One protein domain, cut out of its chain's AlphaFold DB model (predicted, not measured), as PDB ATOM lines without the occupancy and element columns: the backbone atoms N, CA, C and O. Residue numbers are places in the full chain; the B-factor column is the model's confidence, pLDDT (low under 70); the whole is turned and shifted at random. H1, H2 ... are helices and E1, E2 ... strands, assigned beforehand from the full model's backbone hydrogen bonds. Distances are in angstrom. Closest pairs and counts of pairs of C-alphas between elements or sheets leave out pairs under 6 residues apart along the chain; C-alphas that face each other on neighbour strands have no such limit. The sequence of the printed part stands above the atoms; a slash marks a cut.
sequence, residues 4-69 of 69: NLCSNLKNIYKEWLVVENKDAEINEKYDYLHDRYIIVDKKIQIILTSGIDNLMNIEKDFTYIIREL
ATOM      1  N   ASN A   4     -53.069  54.206 -34.389       70.62
ATOM      2  CA  ASN A   4     -53.550  54.364 -35.761       70.62
ATOM      3  C   ASN A   4     -53.434  53.069 -36.580       70.62
ATOM      4  O   ASN A   4     -54.290  52.804 -37.416       70.62
ATOM      5  N   LEU A   5     -52.438  52.219 -36.301       71.25
ATOM      6  CA  LEU A   5     -52.231  50.971 -37.039       71.25
ATOM      7  C   LEU A   5     -53.353  49.959 -36.767       71.25
ATOM      8  O   LEU A   5     -53.913  49.392 -37.698       71.25
ATOM      9  N   CYS A   6     -53.726  49.777 -35.497       73.00
ATOM     10  CA  CYS A   6     -54.792  48.847 -35.113       73.00
ATOM     11  C   CYS A   6     -56.149  49.254 -35.714       73.00
ATOM     12  O   CYS A   6     -56.865  48.418 -36.267       73.00
ATOM     13  N   SER A   7     -56.468  50.552 -35.682       78.19
ATOM     14  CA  SER A   7     -57.673  51.098 -36.315       78.19
ATOM     15  C   SER A   7     -57.672  50.891 -37.833       78.19
ATOM     16  O   SER A   7     -58.679  50.464 -38.392       78.19
ATOM     17  N   ASN A   8     -56.536  51.120 -38.497       78.88
ATOM     18  CA  ASN A   8     -56.415  50.926 -39.941       78.88
ATOM     19  C   ASN A   8     -56.559  49.449 -40.342       78.88
ATOM     20  O   ASN A   8     -57.260  49.148 -41.303       78.88
ATOM     21  N   LEU A   9     -55.975  48.517 -39.581       78.06
ATOM     22  CA  LEU A   9     -56.134  47.078 -39.827       78.06
ATOM     23  C   LEU A   9     -57.600  46.636 -39.699       78.06
ATOM     24  O   LEU A   9     -58.098  45.900 -40.549       78.06
ATOM     25  N   LYS A  10     -58.330  47.144 -38.698       80.38
ATOM     26  CA  LYS A  10     -59.769  46.862 -38.546       80.38
ATOM     27  C   LYS A  10     -60.638  47.475 -39.646       80.38
ATOM     28  O   LYS A  10     -61.719  46.956 -39.914       80.38
ATOM     29  N   ASN A  11     -60.188  48.554 -40.288       83.06
ATOM     30  CA  ASN A  11     -60.881  49.117 -41.449       83.06
ATOM     31  C   ASN A  11     -60.751  48.225 -42.691       83.06
ATOM     32  O   ASN A  11     -61.678  48.196 -43.495       83.06
ATOM     33  N   ILE A  12     -59.644  47.484 -42.832       81.50
ATOM     34  CA  ILE A  12     -59.466  46.508 -43.918       81.50
ATOM     35  C   ILE A  12     -60.418  45.327 -43.719       81.50
ATOM     36  O   ILE A  12     -61.126  44.938 -44.646       81.50
ATOM     37  N   TYR A  13     -60.466  44.774 -42.504       81.06
ATOM     38  CA  TYR A  13     -61.370  43.676 -42.188       81.06
ATOM     39  C   TYR A  13     -61.823  43.725 -40.730       81.06
ATOM     40  O   TYR A  13     -61.043  43.536 -39.794       81.06
ATOM     41  N   LYS A  14     -63.121  43.973 -40.533       83.69
ATOM     42  CA  LYS A  14     -63.695  44.252 -39.208       83.69
ATOM     43  C   LYS A  14     -63.647  43.065 -38.251       83.69
ATOM     44  O   LYS A  14     -63.628  43.278 -37.042       83.69
ATOM     45  N   GLU A  15     -63.632  41.843 -38.774       85.44
ATOM     46  CA  GLU A  15     -63.632  40.626 -37.956       85.44
ATOM     47  C   GLU A  15     -62.225  40.214 -37.496       85.44
ATOM     48  O   GLU A  15     -62.086  39.266 -36.725       85.44
ATOM     49  N   TRP A  16     -61.165  40.924 -37.911       79.25
ATOM     50  CA  TRP A  16     -59.824  40.650 -37.400       79.25
ATOM     51  C   TRP A  16     -59.728  40.920 -35.896       79.25
ATOM     52  O   TRP A  16     -59.913  42.044 -35.410       79.25
ATOM     53  N   LEU A  17     -59.336  39.882 -35.156       77.75
ATOM     54  CA  LEU A  17     -58.912  40.002 -33.772       77.75
ATOM     55  C   LEU A  17     -57.467  40.519 -33.731       77.75
ATOM     56  O   LEU A  17     -56.512  39.750 -33.768       77.75
ATOM     57  N   VAL A  18     -57.312  41.842 -33.659       72.69
ATOM     58  CA  VAL A  18     -56.005  42.482 -33.460       72.69
ATOM     59  C   VAL A  18     -55.751  42.630 -31.963       72.69
ATOM     60  O   VAL A  18     -56.407  43.427 -31.290       72.69
ATOM     61  N   VAL A  19     -54.796  41.862 -31.450       70.94
ATOM     62  CA  VAL A  19     -54.337  41.909 -30.058       70.94
ATOM     63  C   VAL A  19     -52.851  42.237 -30.034       70.94
ATOM     64  O   VAL A  19     -52.055  41.606 -30.721       70.94
ATOM     65  N   GLU A  20     -52.480  43.245 -29.245       69.56
ATOM     66  CA  GLU A  20     -51.082  43.471 -28.887       69.56
ATOM     67  C   GLU A  20     -50.653  42.327 -27.966       69.56
ATOM     68  O   GLU A  20     -51.298  42.081 -26.944       69.56
ATOM     69  N   ASN A  21     -49.594  41.610 -28.336       66.25
ATOM     70  CA  ASN A  21     -49.046  40.564 -27.488       66.25
ATOM     71  C   ASN A  21     -48.248  41.208 -26.346       66.25
ATOM     72  O   ASN A  21     -47.089  41.567 -26.529       66.25
ATOM     73  N   LYS A  22     -48.899  41.391 -25.192       61.81
ATOM     74  CA  LYS A  22     -48.301  41.980 -23.981       61.81
ATOM     75  C   LYS A  22     -47.522  40.974 -23.130       61.81
ATOM     76  O   LYS A  22     -46.772  41.396 -22.258       61.81
ATOM     77  N   ASP A  23     -47.733  39.680 -23.374       53.38
ATOM     78  CA  ASP A  23     -47.142  38.570 -22.616       53.38
ATOM     79  C   ASP A  23     -45.843  38.054 -23.247       53.38
ATOM     80  O   ASP A  23     -45.083  37.321 -22.614       53.38
ATOM     81  N   ALA A  24     -45.568  38.425 -24.499       56.00
ATOM     82  CA  ALA A  24     -44.218  38.324 -25.019       56.00
ATOM     83  C   ALA A  24     -43.356  39.306 -24.225       56.00
ATOM     84  O   ALA A  24     -43.671  40.495 -24.193       56.00
ATOM     85  N   GLU A  25     -42.266  38.824 -23.614       53.62
ATOM     86  CA  GLU A  25     -41.156  39.709 -23.265       53.62
ATOM     87  C   GLU A  25     -40.888  40.553 -24.507       53.62
ATOM     88  O   GLU A  25     -40.493  40.023 -25.555       53.62
ATOM     89  N   ILE A  26     -41.178  41.856 -24.412       56.41
ATOM     90  CA  ILE A  26     -40.668  42.811 -25.380       56.41
ATOM     91  C   ILE A  26     -39.176  42.575 -25.322       56.41
ATOM     92  O   ILE A  26     -38.537  42.771 -24.291       56.41
ATOM     93  N   ASN A  27     -38.650  42.001 -26.391       49.59
ATOM     94  CA  ASN A  27     -37.267  41.611 -26.416       49.59
ATOM     95  C   ASN A  27     -36.474  42.907 -26.596       49.59
ATOM     96  O   ASN A  27     -36.155  43.284 -27.718       49.59
ATOM     97  N   GLU A  28     -36.206  43.614 -25.493       49.53
ATOM     98  CA  GLU A  28     -35.455  44.883 -25.450       49.53
ATOM     99  C   GLU A  28     -34.027  44.703 -25.989       49.53
ATOM    100  O   GLU A  28     -33.382  45.643 -26.447       49.53
ATOM    101  N   LYS A  29     -33.544  43.452 -26.072       45.47
ATOM    102  CA  LYS A  29     -32.316  43.099 -26.804       45.47
ATOM    103  C   LYS A  29     -32.377  43.483 -28.289       45.47
ATOM    104  O   LYS A  29     -31.354  43.492 -28.973       45.47
ATOM    105  N   TYR A  30     -33.572  43.782 -28.780       50.34
ATOM    106  CA  TYR A  30     -33.884  44.189 -30.130       50.34
ATOM    107  C   TYR A  30     -34.567  45.564 -30.179       50.34
ATOM    108  O   TYR A  30     -35.427  45.779 -31.027       50.34
ATOM    109  N   ASP A  31     -34.119  46.517 -29.355       44.00
ATOM    110  CA  ASP A  31     -34.525  47.942 -29.369       44.00
ATOM    111  C   ASP A  31     -34.435  48.643 -30.749       44.00
ATOM    112  O   ASP A  31     -34.922  49.756 -30.930       44.00
ATOM    113  N   TYR A  32     -33.844  47.982 -31.751       50.16
ATOM    114  CA  TYR A  32     -33.724  48.438 -33.141       50.16
ATOM    115  C   TYR A  32     -34.272  47.443 -34.176       50.16
ATOM    116  O   TYR A  32     -34.087  47.634 -35.383       50.16
ATOM    117  N   LEU A  33     -34.931  46.355 -33.758       51.19
ATOM    118  CA  LEU A  33     -35.697  45.548 -34.699       51.19
ATOM    119  C   LEU A  33     -37.044  46.218 -34.906       51.19
ATOM    120  O   LEU A  33     -37.982  46.037 -34.143       51.19
ATOM    121  N   HIS A  34     -37.142  46.944 -36.012       54.69
ATOM    122  CA  HIS A  34     -38.427  47.179 -36.643       54.69
ATOM    123  C   HIS A  34     -39.141  45.823 -36.769       54.69
ATOM    124  O   HIS A  34     -38.559  44.863 -37.291       54.69
ATOM    125  N   ASP A  35     -40.366  45.719 -36.262       59.69
ATOM    126  CA  ASP A  35     -41.211  44.549 -36.479       59.69
ATOM    127  C   ASP A  35     -41.315  44.307 -37.994       59.69
ATOM    128  O   ASP A  35     -41.782  45.155 -38.758       59.69
ATOM    129  N   ARG A  36     -40.776  43.173 -38.455       70.88
ATOM    130  CA  ARG A  36     -40.475  42.934 -39.879       70.88
ATOM    131  C   ARG A  36     -41.173  41.722 -40.453       70.88
ATOM    132  O   ARG A  36     -40.838  41.342 -41.568       70.88
ATOM    133  N   TYR A  37     -42.103  41.086 -39.745       76.06
ATOM    134  CA  TYR A  37     -42.841  39.987 -40.350       76.06
ATOM    135  C   TYR A  37     -44.241  39.764 -39.780       76.06
ATOM    136  O   TYR A  37     -44.496  39.972 -38.599       76.06
ATOM    137  N   ILE A  38     -45.130  39.290 -40.647       82.25
ATOM    138  CA  ILE A  38     -46.475  38.811 -40.330       82.25
ATOM    139  C   ILE A  38     -46.461  37.294 -40.524       82.25
ATOM    140  O   ILE A  38     -45.997  36.809 -41.556       82.25
ATOM    141  N   ILE A  39     -46.957  36.544 -39.539       81.75
ATOM    142  CA  ILE A  39     -47.174  35.097 -39.664       81.75
ATOM    143  C   ILE A  39     -48.667  34.848 -39.859       81.75
ATOM    144  O   ILE A  39     -49.471  35.278 -39.036       81.75
ATOM    145  N   VAL A  40     -49.026  34.125 -40.919       80.38
ATOM    146  CA  VAL A  40     -50.407  33.726 -41.224       80.38
ATOM    147  C   VAL A  40     -50.533  32.217 -41.056       80.38
ATOM    148  O   VAL A  40     -49.734  31.454 -41.608       80.38
ATOM    149  N   ASP A  41     -51.497  31.790 -40.237       84.69
ATOM    150  CA  ASP A  41     -51.829  30.386 -39.943       84.69
ATOM    151  C   ASP A  41     -50.645  29.493 -39.537       84.69
ATOM    152  O   ASP A  41     -50.714  28.271 -39.654       84.69
ATOM    153  N   LYS A  42     -49.546  30.092 -39.057       83.06
ATOM    154  CA  LYS A  42     -48.261  29.416 -38.785       83.06
ATOM    155  C   LYS A  42     -47.661  28.685 -39.998       83.06
ATOM    156  O   LYS A  42     -46.832  27.803 -39.815       83.06
ATOM    157  N   LYS A  43     -48.076  29.045 -41.214       82.69
ATOM    158  CA  LYS A  43     -47.653  28.406 -42.474       82.69
ATOM    159  C   LYS A  43     -46.957  29.368 -43.422       82.69
ATOM    160  O   LYS A  43     -46.142  28.956 -44.233       82.69
ATOM    161  N   ILE A  44     -47.299  30.650 -43.338       85.38
ATOM    162  CA  ILE A  44     -46.771  31.674 -44.232       85.38
ATOM    163  C   ILE A  44     -46.125  32.754 -43.383       85.38
ATOM    164  O   ILE A  44     -46.727  33.242 -42.424       85.38
ATOM    165  N   GLN A  45     -44.918  33.151 -43.766       86.38
ATOM    166  CA  GLN A  45     -44.254  34.325 -43.233       86.38
ATOM    167  C   GLN A  45     -44.121  35.383 -44.324       86.38
ATOM    168  O   GLN A  45     -43.529  35.152 -45.378       86.38
ATOM    169  N   ILE A  46     -44.641  36.569 -44.038       87.25
ATOM    170  CA  ILE A  46     -44.521  37.750 -44.886       87.25
ATOM    171  C   ILE A  46     -43.528  38.682 -44.208       87.25
ATOM    172  O   ILE A  46     -43.828  39.213 -43.146       87.25
ATOM    173  N   ILE A  47     -42.351  38.869 -44.789       86.38
ATOM    174  CA  ILE A  47     -41.303  39.748 -44.274       86.38
ATOM    175  C   ILE A  47     -41.489  41.139 -44.884       86.38
ATOM    176  O   ILE A  47     -41.397  41.292 -46.098       86.38
ATOM    177  N   LEU A  48     -41.725  42.150 -44.052       86.19
ATOM    178  CA  LEU A  48     -41.920  43.542 -44.455       86.19
ATOM    179  C   LEU A  48     -40.555  44.235 -44.530       86.19
ATOM    180  O   LEU A  48     -40.046  44.733 -43.525       86.19
ATOM    181  N   THR A  49     -39.923  44.248 -45.705       82.94
ATOM    182  CA  THR A  49     -38.557  44.781 -45.856       82.94
ATOM    183  C   THR A  49     -38.504  46.305 -45.760       82.94
ATOM    184  O   THR A  49     -37.482  46.845 -45.344       82.94
ATOM    185  N   SER A  50     -39.615  46.988 -46.045       78.38
ATOM    186  CA  SER A  50     -39.795  48.425 -45.808       78.38
ATOM    187  C   SER A  50     -40.308  48.760 -44.396       78.38
ATOM    188  O   SER A  50     -40.521  49.929 -44.098       78.38
ATOM    189  N   GLY A  51     -40.505  47.774 -43.511       75.62
ATOM    190  CA  GLY A  51     -41.041  47.972 -42.156       75.62
ATOM    191  C   GLY A  51     -42.567  48.120 -42.099       75.62
ATOM    192  O   GLY A  51     -43.211  48.507 -43.077       75.62
ATOM    193  N   ILE A  52     -43.157  47.800 -40.940       76.25
ATOM    194  CA  ILE A  52     -44.619  47.790 -40.754       76.25
ATOM    195  C   ILE A  52     -45.258  49.181 -40.855       76.25
ATOM    196  O   ILE A  52     -46.400  49.299 -41.289       76.25
ATOM    197  N   ASP A  53     -44.511  50.240 -40.545       73.19
ATOM    198  CA  ASP A  53     -45.001  51.620 -40.628       73.19
ATOM    199  C   ASP A  53     -45.321  52.045 -42.068       73.19
ATOM    200  O   ASP A  53     -46.217  52.857 -42.298       73.19
ATOM    201  N   ASN A  54     -44.632  51.461 -43.054       76.06
ATOM    202  CA  ASN A  54     -44.894  51.728 -44.467       76.06
ATOM    203  C   ASN A  54     -46.058  50.897 -45.027       76.06
ATOM    204  O   ASN A  54     -46.490  51.170 -46.141       76.06
ATOM    205  N   LEU A  55     -46.616  49.937 -44.274       77.88
ATOM    206  CA  LEU A  55     -47.739  49.099 -44.730       77.88
ATOM    207  C   LEU A  55     -48.979  49.928 -45.102       77.88
ATOM    208  O   LEU A  55     -49.749  49.539 -45.972       77.88
ATOM    209  N   MET A  56     -49.169  51.062 -44.424       75.94
ATOM    210  CA  MET A  56     -50.314  51.960 -44.613       75.94
ATOM    211  C   MET A  56     -49.943  53.246 -45.368       75.94
ATOM    212  O   MET A  56     -50.775  54.146 -45.483       75.94
ATOM    213  N   ASN A  57     -48.700  53.371 -45.839       79.88
ATOM    214  CA  ASN A  57     -48.227  54.566 -46.525       79.88
ATOM    215  C   ASN A  57     -48.497  54.448 -48.032       79.88
ATOM    216  O   ASN A  57     -47.981  53.548 -48.681       79.88
ATOM    217  N   ILE A  58     -49.290  55.370 -48.582       81.50
ATOM    218  CA  ILE A  58     -49.638  55.402 -50.013       81.50
ATOM    219  C   ILE A  58     -48.670  56.242 -50.861       81.50
ATOM    220  O   ILE A  58     -48.796  56.275 -52.080       81.50
ATOM    221  N   GLU A  59     -47.728  56.945 -50.228       86.44
ATOM    222  CA  GLU A  59     -46.784  57.854 -50.893       86.44
ATOM    223  C   GLU A  59     -45.432  57.198 -51.203       86.44
ATOM    224  O   GLU A  59     -44.586  57.804 -51.860       86.44
ATOM    225  N   LYS A  60     -45.188  55.983 -50.697       80.56
ATOM    226  CA  LYS A  60     -43.912  55.275 -50.835       80.56
ATOM    227  C   LYS A  60     -44.132  53.848 -51.297       80.56
ATOM    228  O   LYS A  60     -45.110  53.211 -50.916       80.56
ATOM    229  N   ASP A  61     -43.168  53.335 -52.052       82.12
ATOM    230  CA  ASP A  61     -43.153  51.928 -52.425       82.12
ATOM    231  C   ASP A  61     -43.051  51.046 -51.178       82.12
ATOM    232  O   ASP A  61     -42.233  51.275 -50.279       82.12
ATOM    233  N   PHE A  62     -43.893  50.019 -51.144       84.38
ATOM    234  CA  PHE A  62     -43.920  49.028 -50.084       84.38
ATOM    235  C   PHE A  62     -43.355  47.710 -50.597       84.38
ATOM    236  O   PHE A  62     -43.854  47.135 -51.566       84.38
ATOM    237  N   THR A  63     -42.318  47.210 -49.931       86.75
ATOM    238  CA  THR A  63     -41.619  45.990 -50.336       86.75
ATOM    239  C   THR A  63     -41.772  44.912 -49.273       86.75
ATOM    240  O   THR A  63     -41.598  45.153 -48.074       86.75
ATOM    241  N   TYR A  64     -42.071  43.694 -49.721       88.62
ATOM    242  CA  TYR A  64     -42.207  42.527 -48.861       88.62
ATOM    243  C   TYR A  64     -41.722  41.254 -49.557       88.62
ATOM    244  O   TYR A  64     -41.649  41.180 -50.781       88.62
ATOM    245  N   ILE A  65     -41.395  40.239 -48.758       88.44
ATOM    246  CA  ILE A  65     -41.021  38.899 -49.218       88.44
ATOM    247  C   ILE A  65     -41.989  37.905 -48.584       88.44
ATOM    248  O   ILE A  65     -42.186  37.937 -47.373       88.44
ATOM    249  N   ILE A  66     -42.573  37.008 -49.377       89.62
ATOM    250  CA  ILE A  66     -43.404  35.909 -48.871       89.62
ATOM    251  C   ILE A  66     -42.580  34.626 -48.903       89.62
ATOM    252  O   ILE A  66     -41.957  34.318 -49.920       89.62
ATOM    253  N   ARG A  67     -42.595  33.869 -47.808       89.62
ATOM    254  CA  ARG A  67     -42.053  32.509 -47.756       89.62
ATOM    255  C   ARG A  67     -42.965  31.580 -46.962       89.62
ATOM    256  O   ARG A  67     -43.679  32.023 -46.063       89.62
ATOM    257  N   GLU A  68     -42.918  30.303 -47.302       90.12
ATOM    258  CA  GLU A  68     -43.489  29.236 -46.479       90.12
ATOM    259  C   GLU A  68     -42.627  29.037 -45.218       90.12
ATOM    260  O   GLU A  68     -41.421  29.318 -45.242       90.12
ATOM    261  N   LEU A  69     -43.266  28.642 -44.114       74.25
ATOM    262  CA  LEU A  69     -42.625  28.327 -42.830       74.25
ATOM    263  C   LEU A  69     -42.316  26.838 -42.695       74.25
ATOM    264  O   LEU A  69     -43.194  26.023 -43.047       74.25
TER     265      LEU A  69
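Overview. This is residues 4 to 69 of the 69 residues of an uncharacterized protein of Campylobacter coli (UniProt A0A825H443). A small antiparallel sheet, E1 - E2 - E3, has short helix H2 at one end, with H1 to the side of H2 and away from the sheet; a wide loop joins H1 to E1, residues 21 to 32 sticking out. The 66 printed residues run H1, E1, E2, H2, E3, mixed helices and strands, with under half in named elements. The whole is only just loose, close to compact: radius of gyration of the C-alphas 13.1 A, spans 31 by 26 by 26 A.

Arrangement. E1, residues 37 to 40, and E2, residues 44 to 48, form a hairpin, N 38 and O 46 2.8 A apart. E3, residues 64 to 68, is antiparallel to E2, N 45 and O 67 2.8 A apart. H2, residues 52 to 56, only grazes the sheet. H1, residues 4 to 12, is close to H2 but not clearly touching, the closest C-alphas, Asn 8 and Met 56, 7.8 A apart. Every O i to N i+4 pair is within hydrogen-bond range in H1; in H2 0 of 1, with 1 of 2 O i to N i+3 pairs.

Along the chain. H1 spans 12.8 A from C-alpha 4 (-53.550, 54.364, -35.761), E1 9.9 A, E2 12.8 A, H2 8.0 A, and E3 13.6 A to C-alpha 68 (-43.489, 29.236, -46.479).

Size, cuts and confidence. The printed part has no cut. H1 to E1 is a long link. Residues 20 to 35 have pLDDT under 70.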